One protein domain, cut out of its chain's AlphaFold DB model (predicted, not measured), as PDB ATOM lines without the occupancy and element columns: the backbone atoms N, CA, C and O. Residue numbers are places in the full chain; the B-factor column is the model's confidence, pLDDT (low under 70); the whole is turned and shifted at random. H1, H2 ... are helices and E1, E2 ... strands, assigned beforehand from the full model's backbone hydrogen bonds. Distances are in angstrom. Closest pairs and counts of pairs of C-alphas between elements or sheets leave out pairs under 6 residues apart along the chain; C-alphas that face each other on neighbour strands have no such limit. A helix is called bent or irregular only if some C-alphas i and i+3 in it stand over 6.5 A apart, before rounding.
ATOM      1  N   ALA A   9     154.808 121.156 131.671       64.44
ATOM      2  CA  ALA A   9     153.606 121.807 131.156       64.44
ATOM      3  C   ALA A   9     153.485 121.539 129.654       64.44
ATOM      4  O   ALA A   9     154.458 121.740 128.920       64.44
ATOM      5  N   PHE A  10     152.306 121.091 129.226       62.94
ATOM      6  CA  PHE A  10     151.970 120.843 127.830       62.94
ATOM      7  C   PHE A  10     150.964 121.887 127.348       62.94
ATOM      8  O   PHE A  10     149.947 122.125 128.002       62.94
ATOM      9  N   LEU A  11     151.241 122.498 126.197       66.50
ATOM     10  CA  LEU A  11     150.280 123.336 125.488       66.50
ATOM     11  C   LEU A  11     149.976 122.690 124.136       66.50
ATOM     12  O   LEU A  11     150.834 122.638 123.252       66.50
ATOM     13  N   GLY A  12     148.745 122.197 124.005       59.16
ATOM     14  CA  GLY A  12     148.167 121.773 122.739       59.16
ATOM     15  C   GLY A  12     147.220 122.853 122.232       59.16
ATOM     16  O   GLY A  12     146.265 123.203 122.919       59.16
ATOM     17  N   CYS A  13     147.479 123.378 121.039       59.66
ATOM     18  CA  CYS A  13     146.538 124.243 120.341       59.66
ATOM     19  C   CYS A  13     145.923 123.437 119.195       59.66
ATOM     20  O   CYS A  13     146.572 123.210 118.176       59.66
ATOM     21  N   THR A  14     144.692 122.962 119.369       51.44
ATOM     22  CA  THR A  14     143.945 122.269 118.312       51.44
ATOM     23  C   THR A  14     143.030 123.255 117.599       51.44
ATOM     24  O   THR A  14     142.239 123.940 118.242       51.44
ATOM     25  N   ASN A  15     143.107 123.316 116.268       55.72
ATOM     26  CA  ASN A  15     142.052 123.950 115.475       55.72
ATOM     27  C   ASN A  15     140.737 123.158 115.657       55.72
ATOM     28  O   ASN A  15     140.786 121.944 115.860       55.72
ATOM     29  N   ALA A  16     139.579 123.816 115.541       47.47
ATOM     30  CA  ALA A  16     138.245 123.216 115.683       47.47
ATOM     31  C   ALA A  16     138.025 121.988 114.778       47.47
ATOM     32  O   ALA A  16     137.231 121.111 115.098       47.47
ATOM     33  N   SER A  17     138.769 121.892 113.674       46.59
ATOM     34  CA  SER A  17     138.708 120.767 112.738       46.59
ATOM     35  C   SER A  17     139.624 119.585 113.091       46.59
ATOM     36  O   SER A  17     139.658 118.631 112.325       46.59
ATOM     37  N   CYS A  18     140.405 119.627 114.185       50.50
ATOM     38  CA  CYS A  18     141.325 118.562 114.650       50.50
ATOM     39  C   CYS A  18     142.337 117.999 113.615       50.50
ATOM     40  O   CYS A  18     143.078 117.064 113.916       50.50
ATOM     41  N   LEU A  19     142.404 118.568 112.407       46.41
ATOM     42  CA  LEU A  19     143.161 118.050 111.261       46.41
ATOM     43  C   LEU A  19     144.612 118.543 111.204       46.41
ATOM     44  O   LEU A  19     145.458 117.893 110.597       46.41
ATOM     45  N   HIS A  20     144.924 119.664 111.859       60.56
ATOM     46  CA  HIS A  20     146.272 120.222 111.877       60.56
ATOM     47  C   HIS A  20     146.885 120.107 113.274       60.56
ATOM     48  O   HIS A  20     146.465 120.786 114.213       60.56
ATOM     49  N   LYS A  21     147.867 119.207 113.414       63.28
ATOM     50  CA  LYS A  21     148.606 118.987 114.662       63.28
ATOM     51  C   LYS A  21     149.775 119.966 114.730       63.28
ATOM     52  O   LYS A  21     150.876 119.642 114.296       63.28
ATOM     53  N   ILE A  22     149.513 121.143 115.288       70.62
ATOM     54  CA  ILE A  22     150.551 122.104 115.673       70.62
ATOM     55  C   ILE A  22     151.504 121.417 116.649       70.62
ATOM     56  O   ILE A  22     151.060 120.684 117.543       70.62
ATOM     57  N   LYS A  23     152.816 121.628 116.477       73.94
ATOM     58  CA  LYS A  23     153.816 121.009 117.356       73.94
ATOM     59  C   LYS A  23     153.528 121.389 118.810       73.94
ATOM     60  O   LYS A  23     153.484 122.578 119.127       73.94
ATOM     61  N   PRO A  24     153.370 120.414 119.714       76.62
ATOM     62  CA  PRO A  24     153.076 120.730 121.097       76.62
ATOM     63  C   PRO A  24     154.271 121.400 121.773       76.62
ATOM     64  O   PRO A  24     155.424 121.016 121.549       76.62
ATOM     65  N   LEU A  25     153.987 122.372 122.639       81.06
ATOM     66  CA  LEU A  25     154.994 122.997 123.488       81.06
ATOM     67  C   LEU A  25     155.101 122.245 124.815       81.06
ATOM     68  O   LEU A  25     154.110 122.028 125.507       81.06
ATOM     69  N   VAL A  26     156.334 121.916 125.182       82.88
ATOM     70  CA  VAL A  26     156.724 121.267 126.430       82.88
ATOM     71  C   VAL A  26     157.614 122.217 127.222       82.88
ATOM     72  O   VAL A  26     158.645 122.669 126.723       82.88
ATOM     73  N   ILE A  27     157.247 122.504 128.471       82.69
ATOM     74  CA  ILE A  27     158.051 123.338 129.374       82.69
ATOM     75  C   ILE A  27     158.571 122.494 130.528       82.69
ATOM     76  O   ILE A  27     157.785 121.905 131.264       82.69
ATOM     77  N   GLY A  28     159.890 122.476 130.724       84.38
ATOM     78  CA  GLY A  28     160.517 121.817 131.870       84.38
ATOM     79  C   GLY A  28     161.488 122.716 132.635       84.38
ATOM     80  O   GLY A  28     161.724 123.868 132.273       84.38
ATOM     81  N   LYS A  29     162.059 122.182 133.721       82.50
ATOM     82  CA  LYS A  29     163.010 122.904 134.591       82.50
ATOM     83  C   LYS A  29     164.457 122.872 134.112       82.50
ATOM     84  O   LYS A  29     165.231 123.750 134.483       82.50
ATOM     85  N   ALA A  30     164.835 121.890 133.301       81.94
ATOM     86  CA  ALA A  30     166.183 121.797 132.757       81.94
ATOM     87  C   ALA A  30     166.306 122.649 131.490       81.94
ATOM     88  O   ALA A  30     165.444 122.586 130.624       81.94
ATOM     89  N   LYS A  31     167.377 123.434 131.351       80.38
ATOM     90  CA  LYS A  31     167.624 124.170 130.100       80.38
ATOM     91  C   LYS A  31     167.971 123.216 128.954       80.38
ATOM     92  O   LYS A  31     167.455 123.367 127.857       80.38
ATOM     93  N   ASN A  32     168.798 122.213 129.252       76.25
ATOM     94  CA  ASN A  32     169.272 121.219 128.297       76.25
ATOM     95  C   ASN A  32     168.986 119.819 128.845       76.25
ATOM     96  O   ASN A  32     169.638 119.372 129.791       76.25
ATOM     97  N   LEU A  33     168.014 119.119 128.263       74.38
ATOM     98  CA  LEU A  33     167.820 117.702 128.552       74.38
ATOM     99  C   LEU A  33     168.878 116.880 127.821       74.38
ATOM    100  O   LEU A  33     169.038 116.995 126.609       74.38
ATOM    101  N   ARG A  34     169.561 115.991 128.549       73.81
ATOM    102  CA  ARG A  34     170.524 115.050 127.953       73.81
ATOM    103  C   ARG A  34     169.874 114.156 126.889       73.81
ATOM    104  O   ARG A  34     170.523 113.838 125.906       73.81
ATOM    105  N   SER A  35     168.593 113.833 127.056       70.75
ATOM    106  CA  SER A  35     167.777 113.063 126.107       70.75
ATOM    107  C   SER A  35     167.410 113.814 124.822       70.75
ATOM    108  O   SER A  35     166.964 113.186 123.874       70.75
ATOM    109  N   PHE A  36     167.600 115.137 124.772       73.19
ATOM    110  CA  PHE A  36     167.342 115.952 123.577       73.19
ATOM    111  C   PHE A  36     168.609 116.137 122.730       73.19
ATOM    112  O   PHE A  36     168.560 116.690 121.634       73.19
ATOM    113  N   LYS A  37     169.766 115.677 123.222       67.62
ATOM    114  CA  LYS A  37     171.010 115.715 122.459       67.62
ATOM    115  C   LYS A  37     170.893 114.713 121.304       67.62
ATOM    116  O   LYS A  37     170.741 113.523 121.550       67.62
ATOM    117  N   ASN A  38     170.972 115.206 120.067       71.19
ATOM    118  CA  ASN A  38     170.842 114.436 118.819       71.19
ATOM    119  C   ASN A  38     169.442 113.862 118.532       71.19
ATOM    120  O   ASN A  38     169.313 112.980 117.685       71.19
ATOM    121  N   PHE A  39     168.392 114.353 119.196       73.88
ATOM    122  CA  PHE A  39     167.019 113.956 118.888       73.88
ATOM    123  C   PHE A  39     166.318 115.060 118.089       73.88
ATOM    124  O   PHE A  39     166.264 116.214 118.516       73.88
ATOM    125  N   ASN A  40     165.780 114.713 116.916       70.06
ATOM    126  CA  ASN A  40     164.952 115.633 116.145       70.06
ATOM    127  C   ASN A  40     163.555 115.674 116.773       70.06
ATOM    128  O   ASN A  40     162.675 114.884 116.432       70.06
ATOM    129  N   ASN A  41     163.379 116.543 117.768       69.50
ATOM    130  CA  ASN A  41     162.164 116.572 118.566       69.50
ATOM    131  C   ASN A  41     160.933 116.942 117.715       69.50
ATOM    132  O   ASN A  41     160.892 118.033 117.139       69.50
ATOM    133  N   PRO A  42     159.861 116.125 117.729       72.38
ATOM    134  CA  PRO A  42     158.587 116.480 117.095       72.38
ATOM    135  C   PRO A  42     157.822 117.574 117.867       72.38
ATOM    136  O   PRO A  42     156.720 117.955 117.489       72.38
ATOM    137  N   LEU A  43     158.397 118.069 118.962       77.38
ATOM    138  CA  LEU A  43     157.793 118.983 119.920       77.38
ATOM    139  C   LEU A  43     158.724 120.160 120.189       77.38
ATOM    140  O   LEU A  43     159.942 120.072 120.032       77.38
ATOM    141  N   VAL A  44     158.146 121.269 120.618       80.31
ATOM    142  CA  VAL A  44     158.893 122.472 120.977       80.31
ATOM    143  C   VAL A  44     159.226 122.375 122.455       80.31
ATOM    144  O   VAL A  44     158.327 122.221 123.272       80.31
ATOM    145  N   TYR A  45     160.502 122.479 122.826       83.81
ATOM    146  CA  TYR A  45     160.905 122.488 124.232       83.81
ATOM    147  C   TYR A  45     161.331 123.876 124.689       83.81
ATOM    148  O   TYR A  45     162.117 124.553 124.022       83.81
ATOM    149  N   ARG A  46     160.838 124.294 125.854       85.06
ATOM    150  CA  ARG A  46     161.253 125.523 126.531       85.06
ATOM    151  C   ARG A  46     161.541 125.249 128.001       85.06
ATOM    152  O   ARG A  46     161.103 124.261 128.585       85.06
ATOM    153  N   ASN A  47     162.294 126.156 128.607       86.44
ATOM    154  CA  ASN A  47     162.689 126.058 129.999       86.44
ATOM    155  C   ASN A  47     162.076 127.184 130.838       86.44
ATOM    156  O   ASN A  47     162.039 128.329 130.400       86.44
ATOM    157  N   SER A  48     161.636 126.858 132.053       84.31
ATOM    158  CA  SER A  48     161.220 127.824 133.075       84.31
ATOM    159  C   SER A  48     161.645 127.325 134.455       84.31
ATOM    160  O   SER A  48     161.582 126.124 134.723       84.31
ATOM    161  N   LYS A  49     162.027 128.235 135.362       82.44
ATOM    162  CA  LYS A  49     162.542 127.910 136.712       82.44
ATOM    163  C   LYS A  49     161.635 126.935 137.472       82.44
ATOM    164  O   LYS A  49     162.108 126.015 138.139       82.44
ATOM    165  N   ASN A  50     160.322 127.098 137.319       80.19
ATOM    166  CA  ASN A  50     159.333 126.273 138.003       80.19
ATOM    167  C   ASN A  50     158.668 125.230 137.084       80.19
ATOM    168  O   ASN A  50     157.837 124.468 137.573       80.19
ATOM    169  N   ALA A  51     159.048 125.172 135.800       80.81
ATOM    170  CA  ALA A  51     158.352 124.440 134.735       80.81
ATOM    171  C   ALA A  51     156.871 124.824 134.576       80.81
ATOM    172  O   ALA A  51     156.025 123.982 134.294       80.81
ATOM    173  N   TRP A  52     156.564 126.109 134.769       80.44
ATOM    174  CA  TRP A  52     155.242 126.669 134.488       80.44
ATOM    175  C   TRP A  52     155.275 127.478 133.202       80.44
ATOM    176  O   TRP A  52     156.304 128.073 132.857       80.44
ATOM    177  N   MET A  53     154.116 127.537 132.548       79.62
ATOM    178  CA  MET A  53     153.840 128.515 131.508       79.62
ATOM    179  C   MET A  53     154.005 129.922 132.089       79.62
ATOM    180  O   MET A  53     153.426 130.239 133.127       79.62
ATOM    181  N   THR A  54     154.790 130.769 131.430       83.31
ATOM    182  CA  THR A  54     154.819 132.209 131.715       83.31
ATOM    183  C   THR A  54     154.079 132.946 130.607       83.31
ATOM    184  O   THR A  54     153.984 132.449 129.483       83.31
ATOM    185  N   GLY A  55     153.576 134.149 130.897       81.25
ATOM    186  CA  GLY A  55     152.933 134.983 129.876       81.25
ATOM    187  C   GLY A  55     153.862 135.281 128.694       81.25
ATOM    188  O   GLY A  55     153.419 135.301 127.550       81.25
ATOM    189  N   GLU A  56     155.162 135.433 128.946       85.12
ATOM    190  CA  GLU A  56     156.170 135.602 127.899       85.12
ATOM    191  C   GLU A  56     156.326 134.343 127.040       85.12
ATOM    192  O   GLU A  56     156.262 134.435 125.817       85.12
ATOM    193  N   LEU A  57     156.455 133.160 127.654       82.19
ATOM    194  CA  LEU A  57     156.518 131.890 126.924       82.19
ATOM    195  C   LEU A  57     155.253 131.658 126.093       82.19
ATOM    196  O   LEU A  57     155.344 131.153 124.976       82.19
ATOM    197  N   PHE A  58     154.092 132.064 126.613       80.50
ATOM    198  CA  PHE A  58     152.826 131.986 125.893       80.50
ATOM    199  C   PHE A  58     152.809 132.909 124.686       80.50
ATOM    200  O   PHE A  58     152.581 132.433 123.578       80.50
ATOM    201  N   LYS A  59     153.122 134.198 124.868       81.56
ATOM    202  CA  LYS A  59     153.210 135.154 123.758       81.56
ATOM    203  C   LYS A  59     154.181 134.660 122.691       81.56
ATOM    204  O   LYS A  59     153.840 134.661 121.515       81.56
ATOM    205  N   ASN A  60     155.356 134.183 123.097       84.31
ATOM    206  CA  ASN A  60     156.349 133.680 122.155       84.31
ATOM    207  C   ASN A  60     155.824 132.464 121.381       84.31
ATOM    208  O   ASN A  60     155.899 132.443 120.159       84.31
ATOM    209  N   CYS A  61     155.240 131.475 122.062       79.19
ATOM    210  CA  CYS A  61     154.648 130.309 121.401       79.19
ATOM    211  C   CYS A  61     153.509 130.705 120.452       79.19
ATOM    212  O   CYS A  61     153.421 130.212 119.329       79.19
ATOM    213  N   PHE A  62     152.653 131.626 120.883       77.81
ATOM    214  CA  PHE A  62     151.499 132.057 120.116       77.81
ATOM    215  C   PHE A  62     151.916 132.809 118.844       77.81
ATOM    216  O   PHE A  62     151.550 132.421 117.739       77.81
ATOM    217  N   PHE A  63     152.734 133.851 118.975       81.25
ATOM    218  CA  PHE A  63     153.095 134.698 117.838       81.25
ATOM    219  C   PHE A  63     154.144 134.072 116.917       81.25
ATOM    220  O   PHE A  63     154.100 134.322 115.716       81.25
ATOM    221  N   GLN A  64     155.072 133.267 117.445       82.00
ATOM    222  CA  GLN A  64     156.177 132.717 116.649       82.00
ATOM    223  C   GLN A  64     155.887 131.332 116.065       82.00
ATOM    224  O   GLN A  64     156.565 130.927 115.128       82.00
ATOM    225  N   GLN A  65     154.931 130.580 116.619       77.38
ATOM    226  CA  GLN A  65     154.626 129.221 116.150       77.38
ATOM    227  C   GLN A  65     153.176 129.111 115.712       77.38
ATOM    228  O   GLN A  65     152.911 128.870 114.541       77.38
ATOM    229  N   PHE A  66     152.238 129.387 116.617       76.50
ATOM    230  CA  PHE A  66     150.819 129.186 116.338       76.50
ATOM    231  C   PHE A  66     150.308 130.066 115.185       76.50
ATOM    232  O   PHE A  66     149.756 129.555 114.216       76.50
ATOM    233  N   VAL A  67     150.523 131.385 115.244       79.62
ATOM    234  CA  VAL A  67     150.069 132.325 114.204       79.62
ATOM    235  C   VAL A  67     150.625 131.995 112.808       79.62
ATOM    236  O   VAL A  67     149.820 131.899 111.879       79.62
ATOM    237  N   PRO A  68     151.947 131.829 112.596       82.88
ATOM    238  CA  PRO A  68     152.473 131.540 111.260       82.88
ATOM    239  C   PRO A  68     152.050 130.167 110.733       82.88
ATOM    240  O   PRO A  68     151.797 130.032 109.534       82.88
ATOM    241  N   GLU A  69     151.932 129.164 111.602       78.38
ATOM    242  CA  GLU A  69     151.501 127.816 111.227       78.38
ATOM    243  C   GLU A  69     150.027 127.809 110.793       78.38
ATOM    244  O   GLU A  69     149.706 127.333 109.703       78.38
ATOM    245  N   VAL A  70     149.145 128.476 111.548       75.56
ATOM    246  CA  VAL A  70     147.731 128.655 111.173       75.56
ATOM    247  C   VAL A  70     147.589 129.445 109.873       75.56
ATOM    248  O   VAL A  70     146.827 129.042 108.998       75.56
ATOM    249  N   LYS A  71     148.336 130.542 109.700       79.44
ATOM    250  CA  LYS A  71     148.313 131.315 108.447       79.44
ATOM    251  C   LYS A  71     148.751 130.479 107.249       79.44
ATOM    252  O   LYS A  71     148.105 130.522 106.208       79.44
ATOM    253  N   SER A  72     149.826 129.708 107.395       81.69
ATOM    254  CA  SER A  72     150.331 128.844 106.322       81.69
ATOM    255  C   SER A  72     149.314 127.764 105.962       81.69
ATOM    256  O   SER A  72     149.049 127.537 104.785       81.69
ATOM    257  N   PHE A  73     148.680 127.157 106.966       79.19
ATOM    258  CA  PHE A  73     147.609 126.188 106.761       79.19
ATOM    259  C   PHE A  73     146.406 126.795 106.025       79.19
ATOM    260  O   PHE A  73     145.955 126.227 105.035       79.19
ATOM    261  N   LEU A  74     145.915 127.963 106.457       77.38
ATOM    262  CA  LEU A  74     144.781 128.635 105.808       77.38
ATOM    263  C   LEU A  74     145.090 128.993 104.349       77.38
ATOM    264  O   LEU A  74     144.240 128.777 103.488       77.38
ATOM    265  N   LYS A  75     146.320 129.437 104.056       80.94
ATOM    266  CA  LYS A  75     146.782 129.674 102.680       80.94
ATOM    267  C   LYS A  75     146.760 128.407 101.830       80.94
ATOM    268  O   LYS A  75     146.251 128.446 100.720       80.94
ATOM    269  N   ILE A  76     147.262 127.283 102.350       81.88
ATOM    270  CA  ILE A  76     147.243 125.994 101.634       81.88
ATOM    271  C   ILE A  76     145.806 125.545 101.347       81.88
ATOM    272  O   ILE A  76     145.532 124.981 100.294       81.88
ATOM    273  N   GLN A  77     144.885 125.798 102.276       78.38
ATOM    274  CA  GLN A  77     143.480 125.431 102.121       78.38
ATOM    275  C   GLN A  77     142.666 126.452 101.305       78.38
ATOM    276  O   GLN A  77     141.475 126.239 101.110       78.38
ATOM    277  N   ASN A  78     143.273 127.548 100.827       80.31
ATOM    278  CA  ASN A  78     142.580 128.670 100.180       80.31
ATOM    279  C   ASN A  78     141.423 129.249 101.022       80.31
ATOM    280  O   ASN A  78     140.418 129.715 100.485       80.31
TER     281      ASN A  78
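AT A GLANCE: This is residues 9 to 78 of the 95 residues of the protein "jerky protein homolog-like" of Sitophilus oryzae (UniProt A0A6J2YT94). A small sheet of three short strands is grazed by the first arm of one long bent helix, H1, whose second arm runs on past it; two long loops join the strands. The 70 printed residues run E1, E2, E3, H1, class mixed, under half in named elements; the mixed sheet's order is E1, E2, E3. The whole is only just loose, close to compact: radius of gyration of the C-alphas 13.5 A, spans 41 by 29 by 18 A.

IN THESE COORDINATES: E1, residues 9 to 11, 6.7 A, begins at C-alpha 9 (153.606, 121.807, 131.156). E2 is residues 25 to 28, 10.1 A; E3, 44 to 47, 10.4 A. H1, residues 55 to 76, one helix by its hydrogen bonds, is bent: C-alphas 64 and 67 are 6.6 A apart. Its arms are H1a, 55 to 64, 13.8 A, and H1b, 67 to 76, 14.4 A, ending at C-alpha 76 (147.243, 125.994, 101.634).

HOW THE PARTS SIT: E1 and E2, a hairpin, are antiparallel at 170 degrees; N 9 and O 27, 3.1 A apart, are within hydrogen-bond range. E2 and E3 are parallel at 28 degrees, N 26 and O 44 within range at 2.8 A. H1a only grazes the sheet, with residues 57 to 61; its closest C-alphas with E2 are Cys 61 and Leu 25, 7.6 A. H1b is not on the sheet. In both arms every O i to N i+4 pair is within range.

THE WHOLE: The C-alphas farthest apart, Arg 34 and Asn 78, are 41.7 A apart. The printed part has no cut. Links E1 to E2 and E2 to E3 are long. pLDDT is under 70 at residues 9 to 21, 37 and 41.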